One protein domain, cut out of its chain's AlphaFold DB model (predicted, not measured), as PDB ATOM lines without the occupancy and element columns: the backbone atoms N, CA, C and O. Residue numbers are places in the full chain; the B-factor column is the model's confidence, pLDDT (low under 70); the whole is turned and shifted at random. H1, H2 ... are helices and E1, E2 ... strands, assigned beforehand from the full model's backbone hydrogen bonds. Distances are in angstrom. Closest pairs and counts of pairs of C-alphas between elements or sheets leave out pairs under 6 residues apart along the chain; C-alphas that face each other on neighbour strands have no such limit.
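What this domain is: This is residues 32 to 76, 182 to 197, 218 to 265 and 283 to 323 of the 327 residues of an uncharacterized protein of Ectocarpus sp. CCAP 1310/34 (UniProt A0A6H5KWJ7). Two small three-stranded sheets, one antiparallel and one parallel, stand with edge strands E4 and E3 near each other; H1 covers one face of the parallel sheet, while H2 and H4 cover one face of the antiparallel one, and H2 reaches both sheets. H3 only grazes the antiparallel sheet. The printed part has 150 residues, in the order E1 H1 E2 H2 E3 H3 E4 E5 E6 H4; the sheets run E4 E5 E6 and E2 E1 E3, and the class is mixed, helices and strands. It is compact, with a radius of gyration of the C-alphas of 16.0 A and spans of 43 by 41 by 30 A.

Where its parts are: Find C-alpha 254 at (23.527, 42.831, -10.651), where E4 begins; it runs 19.9 A to residue 260. E5, residues 285 to 291, spans 20.0 A, and E6 is residues 309 to 311. The other sheet has E1, residues 32 to 36, from (24.840, 59.467, -11.537), E2, residues 64 to 66, and E3, residues 218 to 223, 16.7 A. The helices are H1, residues 40 to 54, 20.7 A; H2, residues 182 to 196, 21.4 A; H3, residues 226 to 235, 14.2 A; and H4, residues 312 to 318, ending at (39.184, 36.022, -5.902).

How they stand to each other: Look first at E4 and E5, antiparallel, with N 257 and O 288 2.8 A apart. E5 and E6 form a hairpin, N 287 to O 310 2.8 A. H2 and H4 lie on the same face of this sheet, two layers, at heights of 9.9 A and 6.4 A. They touch, opposite ways at a shallow tilt of 22 degrees, H2 with residues 188 to 192 alone; the closest C-alphas, of Ile 188 and Arg 316, are 7.0 A apart. H3 only just is on the sheet, with 5 pairs of C-alphas within 10 A. In the other sheet E1 is parallel to E3, N 35 to O 221 2.8 A, and to E2, N 65 to O 34 2.8 A. H1 is on it at a height of 8.8 A, along the strands, at 10 degrees to E1 on the local plane. E1, H1 and E2 form a strand-helix-strand unit, two parallel neighbours joined through a helix, with a right-handed crossover. Every O i to N i+4 pair is within hydrogen-bond range in H1, H3 and H4; in H2, 9 of 11.

The domain as a whole: The farthest C-alphas, of Arg 40 and Ser 265, are 49.3 A apart. Residues 77 to 181, 198 to 217 and 266 to 282 are not printed, with C-alpha gaps of 8.7 A, 9.9 A and 12.5 A. The links H3 to E4 and E5 to E6 are long. pLDDT is under 70 at residues 56 to 60, 194 to 197, 262 to 265 and 303 to 306.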
ATOM      1  N   LEU A  32      25.341  60.577 -10.730       88.06
ATOM      2  CA  LEU A  32      24.840  59.467 -11.537       88.06
ATOM      3  C   LEU A  32      25.542  59.428 -12.901       88.06
ATOM      4  O   LEU A  32      25.469  60.382 -13.675       88.06
ATOM      5  N   GLU A  33      26.198  58.311 -13.196       92.12
ATOM      6  CA  GLU A  33      26.812  58.009 -14.489       92.12
ATOM      7  C   GLU A  33      26.097  56.806 -15.107       92.12
ATOM      8  O   GLU A  33      25.910  55.786 -14.443       92.12
ATOM      9  N   VAL A  34      25.672  56.924 -16.366       93.75
ATOM     10  CA  VAL A  34      24.913  55.870 -17.050       93.75
ATOM     11  C   VAL A  34      25.576  55.527 -18.371       93.75
ATOM     12  O   VAL A  34      25.736  56.392 -19.231       93.75
ATOM     13  N   PHE A  35      25.918  54.256 -18.541       95.38
ATOM     14  CA  PHE A  35      26.522  53.698 -19.739       95.38
ATOM     15  C   PHE A  35      25.569  52.717 -20.423       95.38
ATOM     16  O   PHE A  35      24.750  52.054 -19.783       95.38
ATOM     17  N   SER A  36      25.694  52.581 -21.738       96.62
ATOM     18  CA  SER A  36      25.046  51.504 -22.488       96.62
ATOM     19  C   SER A  36      25.945  50.998 -23.606       96.62
ATOM     20  O   SER A  36      26.726  51.764 -24.176       96.62
ATOM     21  N   THR A  37      25.754  49.742 -24.003       96.69
ATOM     22  CA  THR A  37      26.322  49.242 -25.264       96.69
ATOM     23  C   THR A  37      25.751  50.009 -26.466       96.69
ATOM     24  O   THR A  37      24.712  50.679 -26.374       96.69
ATOM     25  N   ASN A  38      26.394  49.907 -27.635       95.38
ATOM     26  CA  ASN A  38      25.912  50.546 -28.869       95.38
ATOM     27  C   ASN A  38      24.769  49.772 -29.556       95.38
ATOM     28  O   ASN A  38      24.800  49.488 -30.757       95.38
ATOM     29  N   TYR A  39      23.754  49.416 -28.772       95.19
ATOM     30  CA  TYR A  39      22.542  48.757 -29.227       95.19
ATOM     31  C   TYR A  39      21.325  49.575 -28.816       95.19
ATOM     32  O   TYR A  39      21.150  49.928 -27.654       95.19
ATOM     33  N   ARG A  40      20.404  49.806 -29.755       96.25
ATOM     34  CA  ARG A  40      19.187  50.582 -29.473       96.25
ATOM     35  C   ARG A  40      18.393  50.027 -28.285       96.25
ATOM     36  O   ARG A  40      17.842  50.797 -27.511       96.25
ATOM     37  N   ARG A  41      18.342  48.698 -28.121       95.56
ATOM     38  CA  ARG A  41      17.614  48.066 -27.008       95.56
ATOM     39  C   ARG A  41      18.214  48.395 -25.636       95.56
ATOM     40  O   ARG A  41      17.452  48.681 -24.726       95.56
ATOM     41  N   THR A  42      19.540  48.416 -25.492       96.62
ATOM     42  CA  THR A  42      20.204  48.732 -24.213       96.62
ATOM     43  C   THR A  42      20.148  50.228 -23.921       96.62
ATOM     44  O   THR A  42      19.873  50.626 -22.794       96.62
ATOM     45  N   GLN A  43      20.266  51.072 -24.951       96.88
ATOM     46  CA  GLN A  43      20.039  52.518 -24.837       96.88
ATOM     47  C   GLN A  43      18.627  52.838 -24.323       96.88
ATOM     48  O   GLN A  43      18.470  53.606 -23.377       96.88
ATOM     49  N   LEU A  44      17.597  52.219 -24.913       96.56
ATOM     50  CA  LEU A  44      16.207  52.407 -24.488       96.56
ATOM     51  C   LEU A  44      15.951  51.850 -23.081       96.56
ATOM     52  O   LEU A  44      15.210  52.469 -22.325       96.56
ATOM     53  N   SER A  45      16.570  50.725 -22.706       96.50
ATOM     54  CA  SER A  45      16.482  50.196 -21.337       96.50
ATOM     55  C   SER A  45      17.117  51.140 -20.314       96.50
ATOM     56  O   SER A  45      16.507  51.407 -19.284       96.50
ATOM     57  N   ALA A  46      18.296  51.702 -20.609       95.56
ATOM     58  CA  ALA A  46      18.948  52.694 -19.752       95.56
ATOM     59  C   ALA A  46      18.089  53.959 -19.588       95.56
ATOM     60  O   ALA A  46      17.907  54.453 -18.479       95.56
ATOM     61  N   GLN A  47      17.504  54.451 -20.684       93.69
ATOM     62  CA  GLN A  47      16.567  55.577 -20.647       93.69
ATOM     63  C   GLN A  47      15.309  55.245 -19.838       93.69
ATOM     64  O   GLN A  47      14.892  56.049 -19.018       93.69
ATOM     65  N   GLY A  48      14.732  54.053 -20.016       92.31
ATOM     66  CA  GLY A  48      13.582  53.593 -19.237       92.31
ATOM     67  C   GLY A  48      13.880  53.485 -17.738       92.31
ATOM     68  O   GLY A  48      13.049  53.872 -16.918       92.31
ATOM     69  N   PHE A  49      15.081  53.018 -17.381       91.12
ATOM     70  CA  PHE A  49      15.577  53.010 -16.004       91.12
ATOM     71  C   PHE A  49      15.690  54.423 -15.430       91.12
ATOM     72  O   PHE A  49      15.148  54.686 -14.357       91.12
ATOM     73  N   LEU A  50      16.316  55.348 -16.161       90.69
ATOM     74  CA  LEU A  50      16.428  56.750 -15.751       90.69
ATOM     75  C   LEU A  50      15.063  57.420 -15.610       90.69
ATOM     76  O   LEU A  50      14.834  58.140 -14.644       90.69
ATOM     77  N   ASP A  51      14.146  57.157 -16.536       88.81
ATOM     78  CA  ASP A  51      12.770  57.632 -16.465       88.81
ATOM     79  C   ASP A  51      12.093  57.153 -15.177       88.81
ATOM     80  O   ASP A  51      11.435  57.944 -14.504       88.81
ATOM     81  N   GLY A  52      12.255  55.881 -14.806       87.44
ATOM     82  CA  GLY A  52      11.733  55.340 -13.549       87.44
ATOM     83  C   GLY A  52      12.362  55.999 -12.318       87.44
ATOM     84  O   GLY A  52      11.642  56.422 -11.414       87.44
ATOM     85  N   LEU A  53      13.690  56.138 -12.313       84.88
ATOM     86  CA  LEU A  53      14.468  56.667 -11.192       84.88
ATOM     87  C   LEU A  53      14.246  58.173 -10.966       84.88
ATOM     88  O   LEU A  53      14.060  58.616  -9.836       84.88
ATOM     89  N   LEU A  54      14.242  58.976 -12.035       83.94
ATOM     90  CA  LEU A  54      14.231  60.444 -11.968       83.94
ATOM     91  C   LEU A  54      12.827  61.046 -11.892       83.94
ATOM     92  O   LEU A  54      12.678  62.162 -11.384       83.94
ATOM     93  N   ARG A  55      11.782  60.323 -12.330       76.19
ATOM     94  CA  ARG A  55      10.379  60.753 -12.146       76.19
ATOM     95  C   ARG A  55      10.023  60.986 -10.674       76.19
ATOM     96  O   ARG A  55       9.063  61.701 -10.406       76.19
ATOM     97  N   ALA A  56      10.816  60.451  -9.745       63.59
ATOM     98  CA  ALA A  56      10.688  60.679  -8.311       63.59
ATOM     99  C   ALA A  56      11.207  62.051  -7.816       63.59
ATOM    100  O   ALA A  56      10.987  62.368  -6.652       63.59
ATOM    101  N   GLY A  57      11.844  62.897  -8.644       59.62
ATOM    102  CA  GLY A  57      12.222  64.250  -8.189       59.62
ATOM    103  C   GLY A  57      13.322  65.011  -8.943       59.62
ATOM    104  O   GLY A  57      13.689  66.101  -8.509       59.62
ATOM    105  N   GLY A  58      13.868  64.500 -10.051       58.88
ATOM    106  CA  GLY A  58      14.993  65.136 -10.751       58.88
ATOM    107  C   GLY A  58      14.573  66.111 -11.860       58.88
ATOM    108  O   GLY A  58      13.990  65.700 -12.861       58.88
ATOM    109  N   ARG A  59      14.931  67.400 -11.744       52.22
ATOM    110  CA  ARG A  59      14.956  68.349 -12.876       52.22
ATOM    111  C   ARG A  59      16.376  68.397 -13.449       52.22
ATOM    112  O   ARG A  59      17.195  69.190 -13.006       52.22
ATOM    113  N   GLY A  60      16.670  67.530 -14.412       65.81
ATOM    114  CA  GLY A  60      17.960  67.489 -15.106       65.81
ATOM    115  C   GLY A  60      18.072  66.223 -15.948       65.81
ATOM    116  O   GLY A  60      17.811  65.132 -15.451       65.81
ATOM    117  N   GLY A  61      18.397  66.359 -17.234       79.19
ATOM    118  CA  GLY A  61      18.614  65.201 -18.099       79.19
ATOM    119  C   GLY A  61      19.942  64.537 -17.752       79.19
ATOM    120  O   GLY A  61      20.985  65.175 -17.869       79.19
ATOM    121  N   VAL A  62      19.910  63.272 -17.336       87.94
ATOM    122  CA  VAL A  62      21.122  62.460 -17.180       87.94
ATOM    123  C   VAL A  62      21.427  61.822 -18.536       87.94
ATOM    124  O   VAL A  62      20.590  61.074 -19.048       87.94
ATOM    125  N   PRO A  63      22.572  62.130 -19.171       92.25
ATOM    126  CA  PRO A  63      22.905  61.545 -20.459       92.25
ATOM    127  C   PRO A  63      23.227  60.055 -20.309       92.25
ATOM    128  O   PRO A  63      23.918  59.649 -19.376       92.25
ATOM    129  N   VAL A  64      22.772  59.251 -21.272       93.12
ATOM    130  CA  VAL A  64      23.238  57.869 -21.444       93.12
ATOM    131  C   VAL A  64      24.469  57.896 -22.344       93.12
ATOM    132  O   VAL A  64      24.382  58.258 -23.519       93.12
ATOM    133  N   VAL A  65      25.621  57.525 -21.792       95.06
ATOM    134  CA  VAL A  65      26.893  57.455 -22.512       95.06
ATOM    135  C   VAL A  65      26.973  56.128 -23.261       95.06
ATOM    136  O   VAL A  65      27.128  55.059 -22.672       95.06
ATOM    137  N   VAL A  66      26.880  56.194 -24.586       95.56
ATOM    138  CA  VAL A  66      26.984  55.013 -25.449       95.56
ATOM    139  C   VAL A  66      28.453  54.663 -25.667       95.56
ATOM    140  O   VAL A  66      29.220  55.483 -26.176       95.56
ATOM    141  N   ARG A  67      28.848  53.439 -25.309       91.38
ATOM    142  CA  ARG A  67      30.220  52.958 -25.504       91.38
ATOM    143  C   ARG A  67      30.483  52.658 -26.988       91.38
ATOM    144  O   ARG A  67      29.667  51.986 -27.628       91.38
ATOM    145  N   PRO A  68      31.595  53.138 -27.572       90.25
ATOM    146  CA  PRO A  68      32.013  52.722 -28.906       90.25
ATOM    147  C   PRO A  68      32.319  51.224 -28.933       90.25
ATOM    148  O   PRO A  68      32.950  50.714 -28.017       90.25
ATOM    149  N   ARG A  69      31.949  50.533 -30.019       88.56
ATOM    150  CA  ARG A  69      32.129  49.073 -30.168       88.56
ATOM    151  C   ARG A  69      33.569  48.595 -29.963       88.56
ATOM    152  O   ARG A  69      33.777  47.511 -29.439       88.56
ATOM    153  N   ALA A  70      34.547  49.405 -30.366       87.31
ATOM    154  CA  ALA A  70      35.964  49.076 -30.237       87.31
ATOM    155  C   ALA A  70      36.475  49.090 -28.782       87.31
ATOM    156  O   ALA A  70      37.513  48.502 -28.511       87.31
ATOM    157  N   ASP A  71      35.756  49.746 -27.864       85.38
ATOM    158  CA  ASP A  71      36.137  49.940 -26.455       85.38
ATOM    159  C   ASP A  71      34.949  49.624 -25.515       85.38
ATOM    160  O   ASP A  71      34.723  50.250 -24.471       85.38
ATOM    161  N   ASP A  72      34.094  48.686 -25.933       89.50
ATOM    162  CA  ASP A  72      32.881  48.332 -25.204       89.50
ATOM    163  C   ASP A  72      33.155  47.208 -24.198       89.50
ATOM    164  O   ASP A  72      32.967  46.023 -24.482       89.50
ATOM    165  N   PHE A  73      33.560  47.582 -22.982       91.69
ATOM    166  CA  PHE A  73      33.746  46.614 -21.902       91.69
ATOM    167  C   PHE A  73      32.447  45.941 -21.431       91.69
ATOM    168  O   PHE A  73      32.512  44.951 -20.707       91.69
ATOM    169  N   LEU A  74      31.277  46.439 -21.851       92.69
ATOM    170  CA  LEU A  74      29.974  45.834 -21.568       92.69
ATOM    171  C   LEU A  74      29.586  44.772 -22.606       92.69
ATOM    172  O   LEU A  74      28.659  43.994 -22.358       92.69
ATOM    173  N   ASN A  75      30.269  44.731 -23.756       94.00
ATOM    174  CA  ASN A  75      30.052  43.744 -24.808       94.00
ATOM    175  C   ASN A  75      31.337  43.430 -25.589       94.00
ATOM    176  O   ASN A  75      31.549  43.911 -26.706       94.00
ATOM    177  N   GLN A  76      32.147  42.530 -25.037       93.50
ATOM    178  CA  GLN A  76      33.398  42.104 -25.666       93.50
ATOM    179  C   GLN A  76      33.201  41.357 -26.994       93.50
ATOM    180  O   GLN A  76      34.156  41.212 -27.751       93.50
ATOM    181  N   PRO A 182      37.792  42.896 -18.375       95.62
ATOM    182  CA  PRO A 182      37.698  44.358 -18.436       95.62
ATOM    183  C   PRO A 182      36.542  44.943 -17.611       95.62
ATOM    184  O   PRO A 182      36.691  45.998 -16.998       95.62
ATOM    185  N   LEU A 183      35.398  44.251 -17.548       96.06
ATOM    186  CA  LEU A 183      34.256  44.684 -16.743       96.06
ATOM    187  C   LEU A 183      34.532  44.532 -15.241       96.06
ATOM    188  O   LEU A 183      34.222  45.438 -14.473       96.06
ATOM    189  N   LEU A 184      35.164  43.434 -14.818       97.19
ATOM    190  CA  LEU A 184      35.582  43.239 -13.424       97.19
ATOM    191  C   LEU A 184      36.590  44.302 -12.981       97.19
ATOM    192  O   LEU A 184      36.450  44.852 -11.888       97.19
ATOM    193  N   ALA A 185      37.564  44.635 -13.833       95.38
ATOM    194  CA  ALA A 185      38.509  45.717 -13.572       95.38
ATOM    195  C   ALA A 185      37.777  47.052 -13.359       95.38
ATOM    196  O   ALA A 185      37.999  47.718 -12.348       95.38
ATOM    197  N   HIS A 186      36.824  47.384 -14.235       94.25
ATOM    198  CA  HIS A 186      36.010  48.591 -14.102       94.25
ATOM    199  C   HIS A 186      35.166  48.615 -12.813       94.25
ATOM    200  O   HIS A 186      35.075  49.654 -12.156       94.25
ATOM    201  N   ILE A 187      34.571  47.483 -12.418       95.31
ATOM    202  CA  ILE A 187      33.814  47.357 -11.160       95.31
ATOM    203  C   ILE A 187      34.728  47.625  -9.958       95.31
ATOM    204  O   ILE A 187      34.370  48.408  -9.079       95.31
ATOM    205  N   ILE A 188      35.925  47.029  -9.936       95.00
ATOM    206  CA  ILE A 188      36.910  47.220  -8.861       95.00
ATOM    207  C   ILE A 188      37.381  48.676  -8.802       95.00
ATOM    208  O   ILE A 188      37.480  49.238  -7.713       95.00
ATOM    209  N   GLU A 189      37.646  49.304  -9.946       92.00
ATOM    210  CA  GLU A 189      38.022  50.719 -10.024       92.00
ATOM    211  C   GLU A 189      36.910  51.639  -9.513       92.00
ATOM    212  O   GLU A 189      37.180  52.563  -8.744       92.00
ATOM    213  N   CYS A 190      35.654  51.378  -9.883       91.19
ATOM    214  CA  CYS A 190      34.510  52.125  -9.360       91.19
ATOM    215  C   CYS A 190      34.368  51.940  -7.846       91.19
ATOM    216  O   CYS A 190      34.126  52.914  -7.125       91.19
ATOM    217  N   ALA A 191      34.570  50.715  -7.360       91.38
ATOM    218  CA  ALA A 191      34.490  50.405  -5.944       91.38
ATOM    219  C   ALA A 191      35.597  51.093  -5.132       91.38
ATOM    220  O   ALA A 191      35.308  51.756  -4.141       91.38
ATOM    221  N   ALA A 192      36.849  51.007  -5.587       87.88
ATOM    222  CA  ALA A 192      38.001  51.620  -4.926       87.88
ATOM    223  C   ALA A 192      38.005  53.154  -5.043       87.88
ATOM    224  O   ALA A 192      38.374  53.855  -4.105       87.88
ATOM    225  N   GLY A 193      37.553  53.699  -6.177       78.19
ATOM    226  CA  GLY A 193      37.437  55.142  -6.398       78.19
ATOM    227  C   GLY A 193      36.400  55.825  -5.500       78.19
ATOM    228  O   GLY A 193      36.392  57.052  -5.414       78.19
ATOM    229  N   SER A 194      35.560  55.048  -4.808       59.41
ATOM    230  CA  SER A 194      34.615  55.557  -3.808       59.41
ATOM    231  C   SER A 194      35.313  56.088  -2.542       59.41
ATOM    232  O   SER A 194      34.739  56.930  -1.857       59.41
ATOM    233  N   ASP A 195      36.571  55.698  -2.282       47.81
ATOM    234  CA  ASP A 195      37.391  56.216  -1.168       47.81
ATOM    235  C   ASP A 195      38.085  57.557  -1.475       47.81
ATOM    236  O   ASP A 195      38.509  58.264  -0.562       47.81
ATOM    237  N   ILE A 196      38.190  57.962  -2.749       45.84
ATOM    238  CA  ILE A 196      38.868  59.218  -3.142       45.84
ATOM    239  C   ILE A 196      37.957  60.445  -2.928       45.84
ATOM    240  O   ILE A 196      38.349  61.584  -3.169       45.84
ATOM    241  N   ALA A 197      36.761  60.258  -2.367       41.19
ATOM    242  CA  ALA A 197      36.063  61.316  -1.645       41.19
ATOM    243  C   ALA A 197      36.568  61.379  -0.189       41.19
ATOM    244  O   ALA A 197      35.798  61.266   0.763       41.19
ATOM    245  N   ARG A 218      28.118  58.118  -5.261       86.50
ATOM    246  CA  ARG A 218      28.291  57.910  -6.701       86.50
ATOM    247  C   ARG A 218      27.495  56.683  -7.103       86.50
ATOM    248  O   ARG A 218      27.606  55.646  -6.459       86.50
ATOM    249  N   VAL A 219      26.711  56.799  -8.170       89.88
ATOM    250  CA  VAL A 219      25.973  55.674  -8.752       89.88
ATOM    251  C   VAL A 219      26.423  55.517 -10.193       89.88
ATOM    252  O   VAL A 219      26.353  56.461 -10.977       89.88
ATOM    253  N   VAL A 220      26.884  54.318 -10.536       93.00
ATOM    254  CA  VAL A 220      27.249  53.948 -11.903       93.00
ATOM    255  C   VAL A 220      26.279  52.871 -12.371       93.00
ATOM    256  O   VAL A 220      26.144  51.834 -11.728       93.00
ATOM    257  N   SER A 221      25.584  53.123 -13.477       94.94
ATOM    258  CA  SER A 221      24.657  52.177 -14.099       94.94
ATOM    259  C   SER A 221      25.149  51.810 -15.493       94.94
ATOM    260  O   SER A 221      25.531  52.686 -16.267       94.94
ATOM    261  N   SER A 222      25.109  50.524 -15.830       96.81
ATOM    262  CA  SER A 222      25.579  50.009 -17.115       96.81
ATOM    263  C   SER A 222      24.541  49.076 -17.728       96.81
ATOM    264  O   SER A 222      24.294  47.986 -17.216       96.81
ATOM    265  N   SER A 223      23.938  49.478 -18.850       97.69
ATOM    266  CA  SER A 223      22.991  48.637 -19.589       97.69
ATOM    267  C   SER A 223      23.716  47.748 -20.601       97.69
ATOM    268  O   SER A 223      24.307  48.236 -21.570       97.69
ATOM    269  N   CYS A 224      23.661  46.438 -20.368       97.00
ATOM    270  CA  CYS A 224      24.412  45.423 -21.105       97.00
ATOM    271  C   CYS A 224      23.505  44.281 -21.610       97.00
ATOM    272  O   CYS A 224      22.319  44.490 -21.886       97.00
ATOM    273  N   HIS A 225      24.078  43.096 -21.821       96.44
ATOM    274  CA  HIS A 225      23.400  41.926 -22.369       96.44
ATOM    275  C   HIS A 225      23.318  40.796 -21.340       96.44
ATOM    276  O   HIS A 225      24.101  40.734 -20.395       96.44
ATOM    277  N   ASP A 226      22.386  39.880 -21.562       96.19
ATOM    278  CA  ASP A 226      22.253  38.632 -20.812       96.19
ATOM    279  C   ASP A 226      23.567  37.843 -20.754       96.19
ATOM    280  O   ASP A 226      23.984  37.441 -19.676       96.19
ATOM    281  N   VAL A 227      24.287  37.716 -21.870       96.12
ATOM    282  CA  VAL A 227      25.608  37.066 -21.908       96.12
ATOM    283  C   VAL A 227      26.658  37.778 -21.044       96.12
ATOM    284  O   VAL A 227      27.569  37.133 -20.534       96.12
ATOM    285  N   THR A 228      26.532  39.091 -20.830       96.75
ATOM    286  CA  THR A 228      27.416  39.859 -19.935       96.75
ATOM    287  C   THR A 228      27.097  39.553 -18.472       96.75
ATOM    288  O   THR A 228      28.001  39.283 -17.685       96.75
ATOM    289  N   ILE A 229      25.806  39.553 -18.117       97.50
ATOM    290  CA  ILE A 229      25.327  39.188 -16.776       97.50
ATOM    291  C   ILE A 229      25.711  37.738 -16.465       97.50
ATOM    292  O   ILE A 229      26.262  37.464 -15.405       97.50
ATOM    293  N   LEU A 230      25.478  36.818 -17.403       97.25
ATOM    294  CA  LEU A 230      25.807  35.407 -17.246       97.25
ATOM    295  C   LEU A 230      27.309  35.215 -17.004       97.25
ATOM    296  O   LEU A 230      27.677  34.543 -16.046       97.25
ATOM    297  N   ALA A 231      28.174  35.855 -17.797       97.38
ATOM    298  CA  ALA A 231      29.620  35.791 -17.586       97.38
ATOM    299  C   ALA A 231      30.035  36.324 -16.200       97.38
ATOM    300  O   ALA A 231      30.838  35.691 -15.520       97.38
ATOM    301  N   LEU A 232      29.461  37.439 -15.731       97.81
ATOM    302  CA  LEU A 232      29.720  37.942 -14.374       97.81
ATOM    303  C   LEU A 232      29.336  36.926 -13.294       97.81
ATOM    304  O   LEU A 232      30.084  36.740 -12.339       97.81
ATOM    305  N   LEU A 233      28.198  36.251 -13.446       97.38
ATOM    306  CA  LEU A 233      27.746  35.237 -12.493       97.38
ATOM    307  C   LEU A 233      28.677  34.020 -12.468       97.38
ATOM    308  O   LEU A 233      28.969  33.514 -11.387       97.38
ATOM    309  N   TYR A 234      29.188  33.590 -13.627       97.19
ATOM    310  CA  TYR A 234      30.194  32.524 -13.697       97.19
ATOM    311  C   TYR A 234      31.514  32.946 -13.055       97.19
ATOM    312  O   TYR A 234      32.065  32.194 -12.256       97.19
ATOM    313  N   ALA A 235      31.990  34.163 -13.336       96.75
ATOM    314  CA  ALA A 235      33.202  34.697 -12.715       96.75
ATOM    315  C   ALA A 235      33.085  34.834 -11.197       96.75
ATOM    316  O   ALA A 235      34.093  34.781 -10.502       96.75
ATOM    317  N   MET A 236      31.866  35.029 -10.695       96.06
ATOM    318  CA  MET A 236      31.587  35.082  -9.268       96.06
ATOM    319  C   MET A 236      31.228  33.719  -8.668       96.06
ATOM    320  O   MET A 236      30.905  33.684  -7.490       96.06
ATOM    321  N   GLU A 237      31.254  32.617  -9.423       94.88
ATOM    322  CA  GLU A 237      30.811  31.283  -8.975       94.88
ATOM    323  C   GLU A 237      29.445  31.312  -8.262       94.88
ATOM    324  O   GLU A 237      29.290  30.809  -7.146       94.88
ATOM    325  N   ALA A 238      28.466  31.977  -8.880       95.19
ATOM    326  CA  ALA A 238      27.127  32.142  -8.327       95.19
ATOM    327  C   ALA A 238      26.394  30.796  -8.166       95.19
ATOM    328  O   ALA A 238      26.257  30.044  -9.132       95.19
ATOM    329  N   ASP A 239      25.832  30.537  -6.981       93.69
ATOM    330  CA  ASP A 239      25.161  29.264  -6.653       93.69
ATOM    331  C   ASP A 239      23.918  29.019  -7.526       93.69
ATOM    332  O   ASP A 239      23.586  27.885  -7.853       93.69
ATOM    333  N   LEU A 240      23.254  30.085  -7.981       93.12
ATOM    334  CA  LEU A 240      22.089  30.000  -8.875       93.12
ATOM    335  C   LEU A 240      22.404  29.358 -10.243       93.12
ATOM    336  O   LEU A 240      21.495  29.005 -10.992       93.12
ATOM    337  N   LEU A 241      23.688  29.203 -10.587       93.69
ATOM    338  CA  LEU A 241      24.127  28.498 -11.792       93.69
ATOM    339  C   LEU A 241      24.179  26.971 -11.606       93.69
ATOM    340  O   LEU A 241      24.308  26.249 -12.598       93.69
ATOM    341  N   GLU A 242      24.069  26.459 -10.373       88.38
ATOM    342  CA  GLU A 242      24.085  25.016 -10.086       88.38
ATOM    343  C   GLU A 242      22.913  24.278 -10.735       88.38
ATOM    344  O   GLU A 242      23.081  23.149 -11.200       88.38
ATOM    345  N   ASP A 243      21.769  24.951 -10.870       78.44
ATOM    346  CA  ASP A 243      20.564  24.399 -11.489       78.44
ATOM    347  C   ASP A 243      20.708  24.185 -13.008       78.44
ATOM    348  O   ASP A 243      19.831  23.584 -13.620       78.44
ATOM    349  N   ARG A 244      21.798  24.665 -13.640       78.56
ATOM    350  CA  ARG A 244      22.124  24.545 -15.087       78.56
ATOM    351  C   ARG A 244      21.020  24.963 -16.067       78.56
ATOM    352  O   ARG A 244      21.133  24.733 -17.269       78.56
ATOM    353  N   ASP A 245      20.007  25.647 -15.556       87.12
ATOM    354  CA  ASP A 245      18.823  26.088 -16.285       87.12
ATOM    355  C   ASP A 245      18.665  27.611 -16.252       87.12
ATOM    356  O   ASP A 245      17.769  28.168 -16.890       87.12
ATOM    357  N   TYR A 246      19.529  28.289 -15.499       93.31
ATOM    358  CA  TYR A 246      19.461  29.725 -15.330       93.31
ATOM    359  C   TYR A 246      19.977  30.453 -16.574       93.31
ATOM    360  O   TYR A 246      21.133  30.317 -16.976       93.31
ATOM    361  N   TRP A 247      19.113  31.291 -17.139       95.19
ATOM    362  CA  TRP A 247      19.469  32.327 -18.098       95.19
ATOM    363  C   TRP A 247      18.938  33.662 -17.572       95.19
ATOM    364  O   TRP A 247      17.769  33.692 -17.178       95.19
ATOM    365  N   PRO A 248      19.726  34.754 -17.570       95.31
ATOM    366  CA  PRO A 248      19.266  36.040 -17.057       95.31
ATOM    367  C   PRO A 248      17.969  36.497 -17.750       95.31
ATOM    368  O   PRO A 248      17.977  36.688 -18.974       95.31
ATOM    369  N   PRO A 249      16.845  36.657 -17.027       93.75
ATOM    370  CA  PRO A 249      15.618  37.166 -17.623       93.75
ATOM    371  C   PRO A 249      15.735  38.636 -18.060       93.75
ATOM    372  O   PRO A 249      16.664  39.373 -17.718       93.75
ATOM    373  N   TYR A 250      14.754  39.099 -18.842       94.31
ATOM    374  CA  TYR A 250      14.677  40.512 -19.213       94.31
ATOM    375  C   TYR A 250      14.554  41.397 -17.971       94.31
ATOM    376  O   TYR A 250      13.660  41.204 -17.152       94.31
ATOM    377  N   GLY A 251      15.407  42.418 -17.894       94.81
ATOM    378  CA  GLY A 251      15.438  43.342 -16.762       94.81
ATOM    379  C   GLY A 251      16.311  42.876 -15.599       94.81
ATOM    380  O   GLY A 251      16.386  43.606 -14.612       94.81
ATOM    381  N   SER A 252      16.994  41.730 -15.721       96.25
ATOM    382  CA  SER A 252      17.923  41.300 -14.682       96.25
ATOM    383  C   SER A 252      19.008  42.333 -14.404       96.25
ATOM    384  O   SER A 252      19.502  43.012 -15.310       96.25
ATOM    385  N   THR A 253      19.377  42.436 -13.135       96.88
ATOM    386  CA  THR A 253      20.301  43.429 -12.597       96.88
ATOM    387  C   THR A 253      21.259  42.761 -11.618       96.88
ATOM    388  O   THR A 253      20.838  41.989 -10.765       96.88
ATOM    389  N   ILE A 254      22.546  43.106 -11.707       97.38
ATOM    390  CA  ILE A 254      23.527  42.831 -10.651       97.38
ATOM    391  C   ILE A 254      23.919  44.173 -10.041       97.38
ATOM    392  O   ILE A 254      24.324  45.078 -10.776       97.38
ATOM    393  N   ALA A 255      23.802  44.309  -8.724       96.88
ATOM    394  CA  ALA A 255      24.236  45.501  -8.004       96.88
ATOM    395  C   ALA A 255      25.492  45.206  -7.179       96.88
ATOM    396  O   ALA A 255      25.609  44.143  -6.574       96.88
ATOM    397  N   PHE A 256      26.418  46.167  -7.162       96.19
ATOM    398  CA  PHE A 256      27.626  46.159  -6.340       96.19
ATOM    399  C   PHE A 256      27.599  47.406  -5.459       96.19
ATOM    400  O   PHE A 256      27.824  48.519  -5.939       96.19
ATOM    401  N   GLU A 257      27.303  47.236  -4.177       94.56
ATOM    402  CA  GLU A 257      27.227  48.329  -3.211       94.56
ATOM    403  C   GLU A 257      28.500  48.366  -2.370       94.56
ATOM    404  O   GLU A 257      28.890  47.368  -1.767       94.56
ATOM    405  N   VAL A 258      29.145  49.526  -2.304       92.38
ATOM    406  CA  VAL A 258      30.366  49.718  -1.517       92.38
ATOM    407  C   VAL A 258      29.989  50.291  -0.160       92.38
ATOM    408  O   VAL A 258      29.354  51.342  -0.080       92.38
ATOM    409  N   CYS A 259      30.396  49.627   0.916       89.88
ATOM    410  CA  CYS A 259      30.229  50.125   2.279       89.88
ATOM    411  C   CYS A 259      31.593  50.251   2.965       89.88
ATOM    412  O   CYS A 259      32.453  49.379   2.831       89.88
ATOM    413  N   SER A 260      31.780  51.316   3.745       86.88
ATOM    414  CA  SER A 260      32.912  51.411   4.666       86.88
ATOM    415  C   SER A 260      32.599  50.621   5.934       86.88
ATOM    416  O   SER A 260      31.513  50.742   6.496       86.88
ATOM    417  N   THR A 261      33.563  49.846   6.425       81.50
ATOM    418  CA  THR A 261      33.467  49.152   7.727       81.50
ATOM    419  C   THR A 261      33.782  50.063   8.922       81.50
ATOM    420  O   THR A 261      34.037  49.572  10.020       81.50
ATOM    421  N   GLY A 262      33.775  51.389   8.709       67.31
ATOM    422  CA  GLY A 262      34.151  52.434   9.663       67.31
ATOM    423  C   GLY A 262      33.703  52.155  11.099       67.31
ATOM    424  O   GLY A 262      32.513  52.010  11.374       67.31
ATOM    425  N   GLY A 263      34.706  52.058  11.981       56.12
ATOM    426  CA  GLY A 263      34.638  51.477  13.316       56.12
ATOM    427  C   GLY A 263      33.421  51.911  14.112       56.12
ATOM    428  O   GLY A 263      33.254  53.091  14.417       56.12
ATOM    429  N   GLY A 264      32.605  50.926  14.488       47.66
ATOM    430  CA  GLY A 264      31.542  51.127  15.452       47.66
ATOM    431  C   GLY A 264      32.111  51.858  16.660       47.66
ATOM    432  O   GLY A 264      32.933  51.317  17.401       47.66
ATOM    433  N   SER A 265      31.667  53.095  16.856       46.00
ATOM    434  CA  SER A 265      31.725  53.765  18.141       46.00
ATOM    435  C   SER A 265      30.832  52.964  19.084       46.00
ATOM    436  O   SER A 265      29.666  53.295  19.301       46.00
ATOM    437  N   GLY A 283      39.524  51.561   8.187       71.44
ATOM    438  CA  GLY A 283      38.309  50.805   7.895       71.44
ATOM    439  C   GLY A 283      38.410  50.217   6.490       71.44
ATOM    440  O   GLY A 283      38.683  50.941   5.539       71.44
ATOM    441  N   GLY A 284      38.235  48.905   6.362       87.19
ATOM    442  CA  GLY A 284      38.210  48.243   5.063       87.19
ATOM    443  C   GLY A 284      36.921  48.560   4.304       87.19
ATOM    444  O   GLY A 284      35.881  48.833   4.914       87.19
ATOM    445  N   LEU A 285      36.977  48.488   2.977       90.88
ATOM    446  CA  LEU A 285      35.787  48.490   2.131       90.88
ATOM    447  C   LEU A 285      35.218  47.077   2.000       90.88
ATOM    448  O   LEU A 285      35.966  46.114   1.812       90.88
ATOM    449  N   VAL A 286      33.894  46.969   2.038       92.25
ATOM    450  CA  VAL A 286      33.156  45.745   1.705       92.25
ATOM    451  C   VAL A 286      32.234  46.000   0.522       92.25
ATOM    452  O   VAL A 286      31.674  47.087   0.382       92.25
ATOM    453  N   LEU A 287      32.086  44.985  -0.320       93.88
ATOM    454  CA  LEU A 287      31.085  44.919  -1.369       93.88
ATOM    455  C   LEU A 287      29.894  44.113  -0.865       93.88
ATOM    456  O   LEU A 287      30.088  43.007  -0.362       93.88
ATOM    457  N   LYS A 288      28.684  44.642  -1.039       94.25
ATOM    458  CA  LYS A 288      27.449  43.857  -1.026       94.25
ATOM    459  C   LYS A 288      27.018  43.642  -2.468       94.25
ATOM    460  O   LYS A 288      26.914  44.604  -3.230       94.25
ATOM    461  N   ILE A 289      26.809  42.394  -2.847       95.75
ATOM    462  CA  ILE A 289      26.485  42.005  -4.214       95.75
ATOM    463  C   ILE A 289      25.104  41.367  -4.204       95.75
ATOM    464  O   ILE A 289      24.842  40.471  -3.403       95.75
ATOM    465  N   SER A 290      24.224  41.820  -5.090       95.94
ATOM    466  CA  SER A 290      22.880  41.266  -5.248       95.94
ATOM    467  C   SER A 290      22.545  41.018  -6.712       95.94
ATOM    468  O   SER A 290      23.070  41.686  -7.605       95.94
ATOM    469  N   VAL A 291      21.676  40.040  -6.952       96.06
ATOM    470  CA  VAL A 291      21.100  39.721  -8.261       96.06
ATOM    471  C   VAL A 291      19.598  39.862  -8.130       96.06
ATOM    472  O   VAL A 291      18.991  39.232  -7.271       96.06
ATOM    473  N   ASP A 292      19.005  40.726  -8.946       94.69
ATOM    474  CA  ASP A 292      17.564  40.994  -8.938       94.69
ATOM    475  C   ASP A 292      17.027  41.384  -7.547       94.69
ATOM    476  O   ASP A 292      15.875  41.139  -7.203       94.69
ATOM    477  N   GLY A 293      17.880  42.052  -6.761       92.44
ATOM    478  CA  GLY A 293      17.584  42.532  -5.410       92.44
ATOM    479  C   GLY A 293      17.870  41.537  -4.288       92.44
ATOM    480  O   GLY A 293      17.939  41.951  -3.132       92.44
ATOM    481  N   ASP A 294      18.094  40.266  -4.610       93.62
ATOM    482  CA  ASP A 294      18.427  39.239  -3.629       93.62
ATOM    483  C   ASP A 294      19.947  39.149  -3.429       93.62
ATOM    484  O   ASP A 294      20.701  39.213  -4.407       93.62
ATOM    485  N   PRO A 295      20.442  38.994  -2.186       94.25
ATOM    486  CA  PRO A 295      21.871  38.846  -1.938       94.25
ATOM    487  C   PRO A 295      22.477  37.678  -2.723       94.25
ATOM    488  O   PRO A 295      21.960  36.557  -2.699       94.25
ATOM    489  N   LEU A 296      23.594  37.931  -3.408       94.31
ATOM    490  CA  LEU A 296      24.256  36.930  -4.235       94.31
ATOM    491  C   LEU A 296      24.882  35.850  -3.351       94.31
ATOM    492  O   LEU A 296      25.821  36.101  -2.595       94.31
ATOM    493  N   ARG A 297      24.414  34.615  -3.508       93.12
ATOM    494  CA  ARG A 297      25.087  33.442  -2.951       93.12
ATOM    495  C   ARG A 297      26.136  32.934  -3.925       93.12
ATOM    496  O   ARG A 297      25.873  32.817  -5.122       93.12
ATOM    497  N   SER A 298      27.332  32.700  -3.409       92.06
ATOM    498  CA  SER A 298      28.471  32.282  -4.209       92.06
ATOM    499  C   SER A 298      29.497  31.548  -3.359       92.06
ATOM    500  O   SER A 298      29.771  31.896  -2.198       92.06
ATOM    501  N   ARG A 299      30.139  30.571  -3.992       88.06
ATOM    502  CA  ARG A 299      31.257  29.817  -3.422       88.06
ATOM    503  C   ARG A 299      32.469  30.698  -3.126       88.06
ATOM    504  O   ARG A 299      33.146  30.461  -2.126       88.06
ATOM    505  N   LEU A 300      32.684  31.779  -3.882       82.94
ATOM    506  CA  LEU A 300      33.758  32.748  -3.619       82.94
ATOM    507  C   LEU A 300      33.607  33.464  -2.271       82.94
ATOM    508  O   LEU A 300      34.603  33.918  -1.696       82.94
ATOM    509  N   PHE A 301      32.374  33.580  -1.771       80.94
ATOM    510  CA  PHE A 301      32.051  34.293  -0.529       80.94
ATOM    511  C   PHE A 301      31.959  33.357   0.683       80.94
ATOM    512  O   PHE A 301      31.832  33.814   1.824       80.94
ATOM    513  N   SER A 302      32.037  32.040   0.459       74.50
ATOM    514  CA  SER A 302      31.901  31.032   1.509       74.50
ATOM    515  C   SER A 302      32.983  31.210   2.578       74.50
ATOM    516  O   SER A 302      34.179  31.165   2.302       74.50
ATOM    517  N   GLY A 303      32.549  31.453   3.820       69.38
ATOM    518  CA  GLY A 303      33.433  31.699   4.964       69.38
ATOM    519  C   GLY A 303      33.988  33.126   5.092       69.38
ATOM    520  O   GLY A 303      34.782  33.361   6.000       69.38
ATOM    521  N   LYS A 304      33.579  34.079   4.237       66.19
ATOM    522  CA  LYS A 304      34.140  35.449   4.186       66.19
ATOM    523  C   LYS A 304      33.168  36.593   4.514       66.19
ATOM    524  O   LYS A 304      33.563  37.751   4.430       66.19
ATOM    525  N   GLY A 305      31.928  36.304   4.911       57.31
ATOM    526  CA  GLY A 305      30.975  37.369   5.267       57.31
ATOM    527  C   GLY A 305      29.493  37.004   5.233       57.31
ATOM    528  O   GLY A 305      28.701  37.718   5.837       57.31
ATOM    529  N   GLY A 306      29.124  35.879   4.606       65.31
ATOM    530  CA  GLY A 306      27.719  35.489   4.421       65.31
ATOM    531  C   GLY A 306      26.994  36.347   3.371       65.31
ATOM    532  O   GLY A 306      27.418  37.460   3.073       65.31
ATOM    533  N   ASP A 307      25.933  35.790   2.777       77.19
ATOM    534  CA  ASP A 307      24.895  36.472   1.978       77.19
ATOM    535  C   ASP A 307      25.365  37.657   1.101       77.19
ATOM    536  O   ASP A 307      24.914  38.788   1.265       77.19
ATOM    537  N   GLY A 308      26.279  37.413   0.156       85.94
ATOM    538  CA  GLY A 308      26.681  38.412  -0.844       85.94
ATOM    539  C   GLY A 308      27.599  39.526  -0.343       85.94
ATOM    540  O   GLY A 308      27.804  40.494  -1.070       85.94
ATOM    541  N   ILE A 309      28.162  39.417   0.864       91.75
ATOM    542  CA  ILE A 309      29.092  40.410   1.419       91.75
ATOM    543  C   ILE A 309      30.532  39.888   1.366       91.75
ATOM    544  O   ILE A 309      30.828  38.804   1.871       91.75
ATOM    545  N   ILE A 310      31.450  40.674   0.794       92.75
ATOM    546  CA  ILE A 310      32.874  40.326   0.675       92.75
ATOM    547  C   ILE A 310      33.769  41.572   0.819       92.75
ATOM    548  O   ILE A 310      33.459  42.612   0.233       92.75
ATOM    549  N   PRO A 311      34.897  41.521   1.559       92.75
ATOM    550  CA  PRO A 311      35.882  42.601   1.535       92.75
ATOM    551  C   PRO A 311      36.357  42.900   0.107       92.75
ATOM    552  O   PRO A 311      36.642  41.983  -0.661       92.75
ATOM    553  N   LEU A 312      36.496  44.177  -0.264       92.81
ATOM    554  CA  LEU A 312      36.905  44.557  -1.625       92.81
ATOM    555  C   LEU A 312      38.274  43.959  -2.007       92.81
ATOM    556  O   LEU A 312      38.482  43.557  -3.153       92.81
ATOM    557  N   SER A 313      39.195  43.852  -1.043       92.62
ATOM    558  CA  SER A 313      40.492  43.177  -1.213       92.62
ATOM    559  C   SER A 313      40.344  41.702  -1.577       92.62
ATOM    560  O   SER A 313      41.065  41.189  -2.439       92.62
ATOM    561  N   ASP A 314      39.396  41.025  -0.939       93.12
ATOM    562  CA  ASP A 314      39.163  39.597  -1.105       93.12
ATOM    563  C   ASP A 314      38.457  39.332  -2.426       93.12
ATOM    564  O   ASP A 314      38.822  38.386  -3.118       93.12
ATOM    565  N   PHE A 315      37.513  40.198  -2.814       94.75
ATOM    566  CA  PHE A 315      36.879  40.155  -4.129       94.75
ATOM    567  C   PHE A 315      37.919  40.317  -5.238       94.75
ATOM    568  O   PHE A 315      38.005  39.473  -6.126       94.75
ATOM    569  N   ARG A 316      38.779  41.343  -5.142       94.88
ATOM    570  CA  ARG A 316      39.877  41.571  -6.096       94.88
ATOM    571  C   ARG A 316      40.814  40.369  -6.198       94.88
ATOM    572  O   ARG A 316      41.260  40.044  -7.293       94.88
ATOM    573  N   THR A 317      41.121  39.731  -5.070       94.38
ATOM    574  CA  THR A 317      41.964  38.529  -5.036       94.38
ATOM    575  C   THR A 317      41.260  37.346  -5.699       94.38
ATOM    576  O   THR A 317      41.871  36.659  -6.511       94.38
ATOM    577  N   ALA A 318      39.977  37.137  -5.392       93.50
ATOM    578  CA  ALA A 318      39.184  36.022  -5.902       93.50
ATOM    579  C   ALA A 318      39.047  36.048  -7.430       93.50
ATOM    580  O   ALA A 318      39.191  35.011  -8.064       93.50
ATOM    581  N   VAL A 319      38.843  37.228  -8.022       95.50
ATOM    582  CA  VAL A 319      38.708  37.374  -9.483       95.50
ATOM    583  C   VAL A 319      40.029  37.702 -10.191       95.50
ATOM    584  O   VAL A 319      40.045  37.986 -11.388       95.50
ATOM    585  N   GLY A 320      41.153  37.701  -9.465       95.62
ATOM    586  CA  GLY A 320      42.434  38.232  -9.936       95.62
ATOM    587  C   GLY A 320      42.994  37.539 -11.182       95.62
ATOM    588  O   GLY A 320      43.603  38.193 -12.023       95.62
ATOM    589  N   ASN A 321      42.749  36.237 -11.341       95.38
ATOM    590  CA  ASN A 321      43.156  35.443 -12.510       95.38
ATOM    591  C   ASN A 321      42.395  35.802 -13.805       95.38
ATOM    592  O   ASN A 321      42.870  35.485 -14.905       95.38
ATOM    593  N   LEU A 322      41.236  36.456 -13.673       96.38
ATOM    594  CA  LEU A 322      40.402  36.940 -14.776       96.38
ATOM    595  C   LEU A 322      40.685  38.398 -15.136       96.38
ATOM    596  O   LEU A 322      40.238  38.859 -16.186       96.38
ATOM    597  N   LEU A 323      41.395  39.141 -14.286       95.00
ATOM    598  CA  LEU A 323      41.722  40.532 -14.575       95.00
ATOM    599  C   LEU A 323      42.710  40.614 -15.750       95.00
ATOM    600  O   LEU A 323      43.562  39.731 -15.904       95.00
TER     601      LEU A 323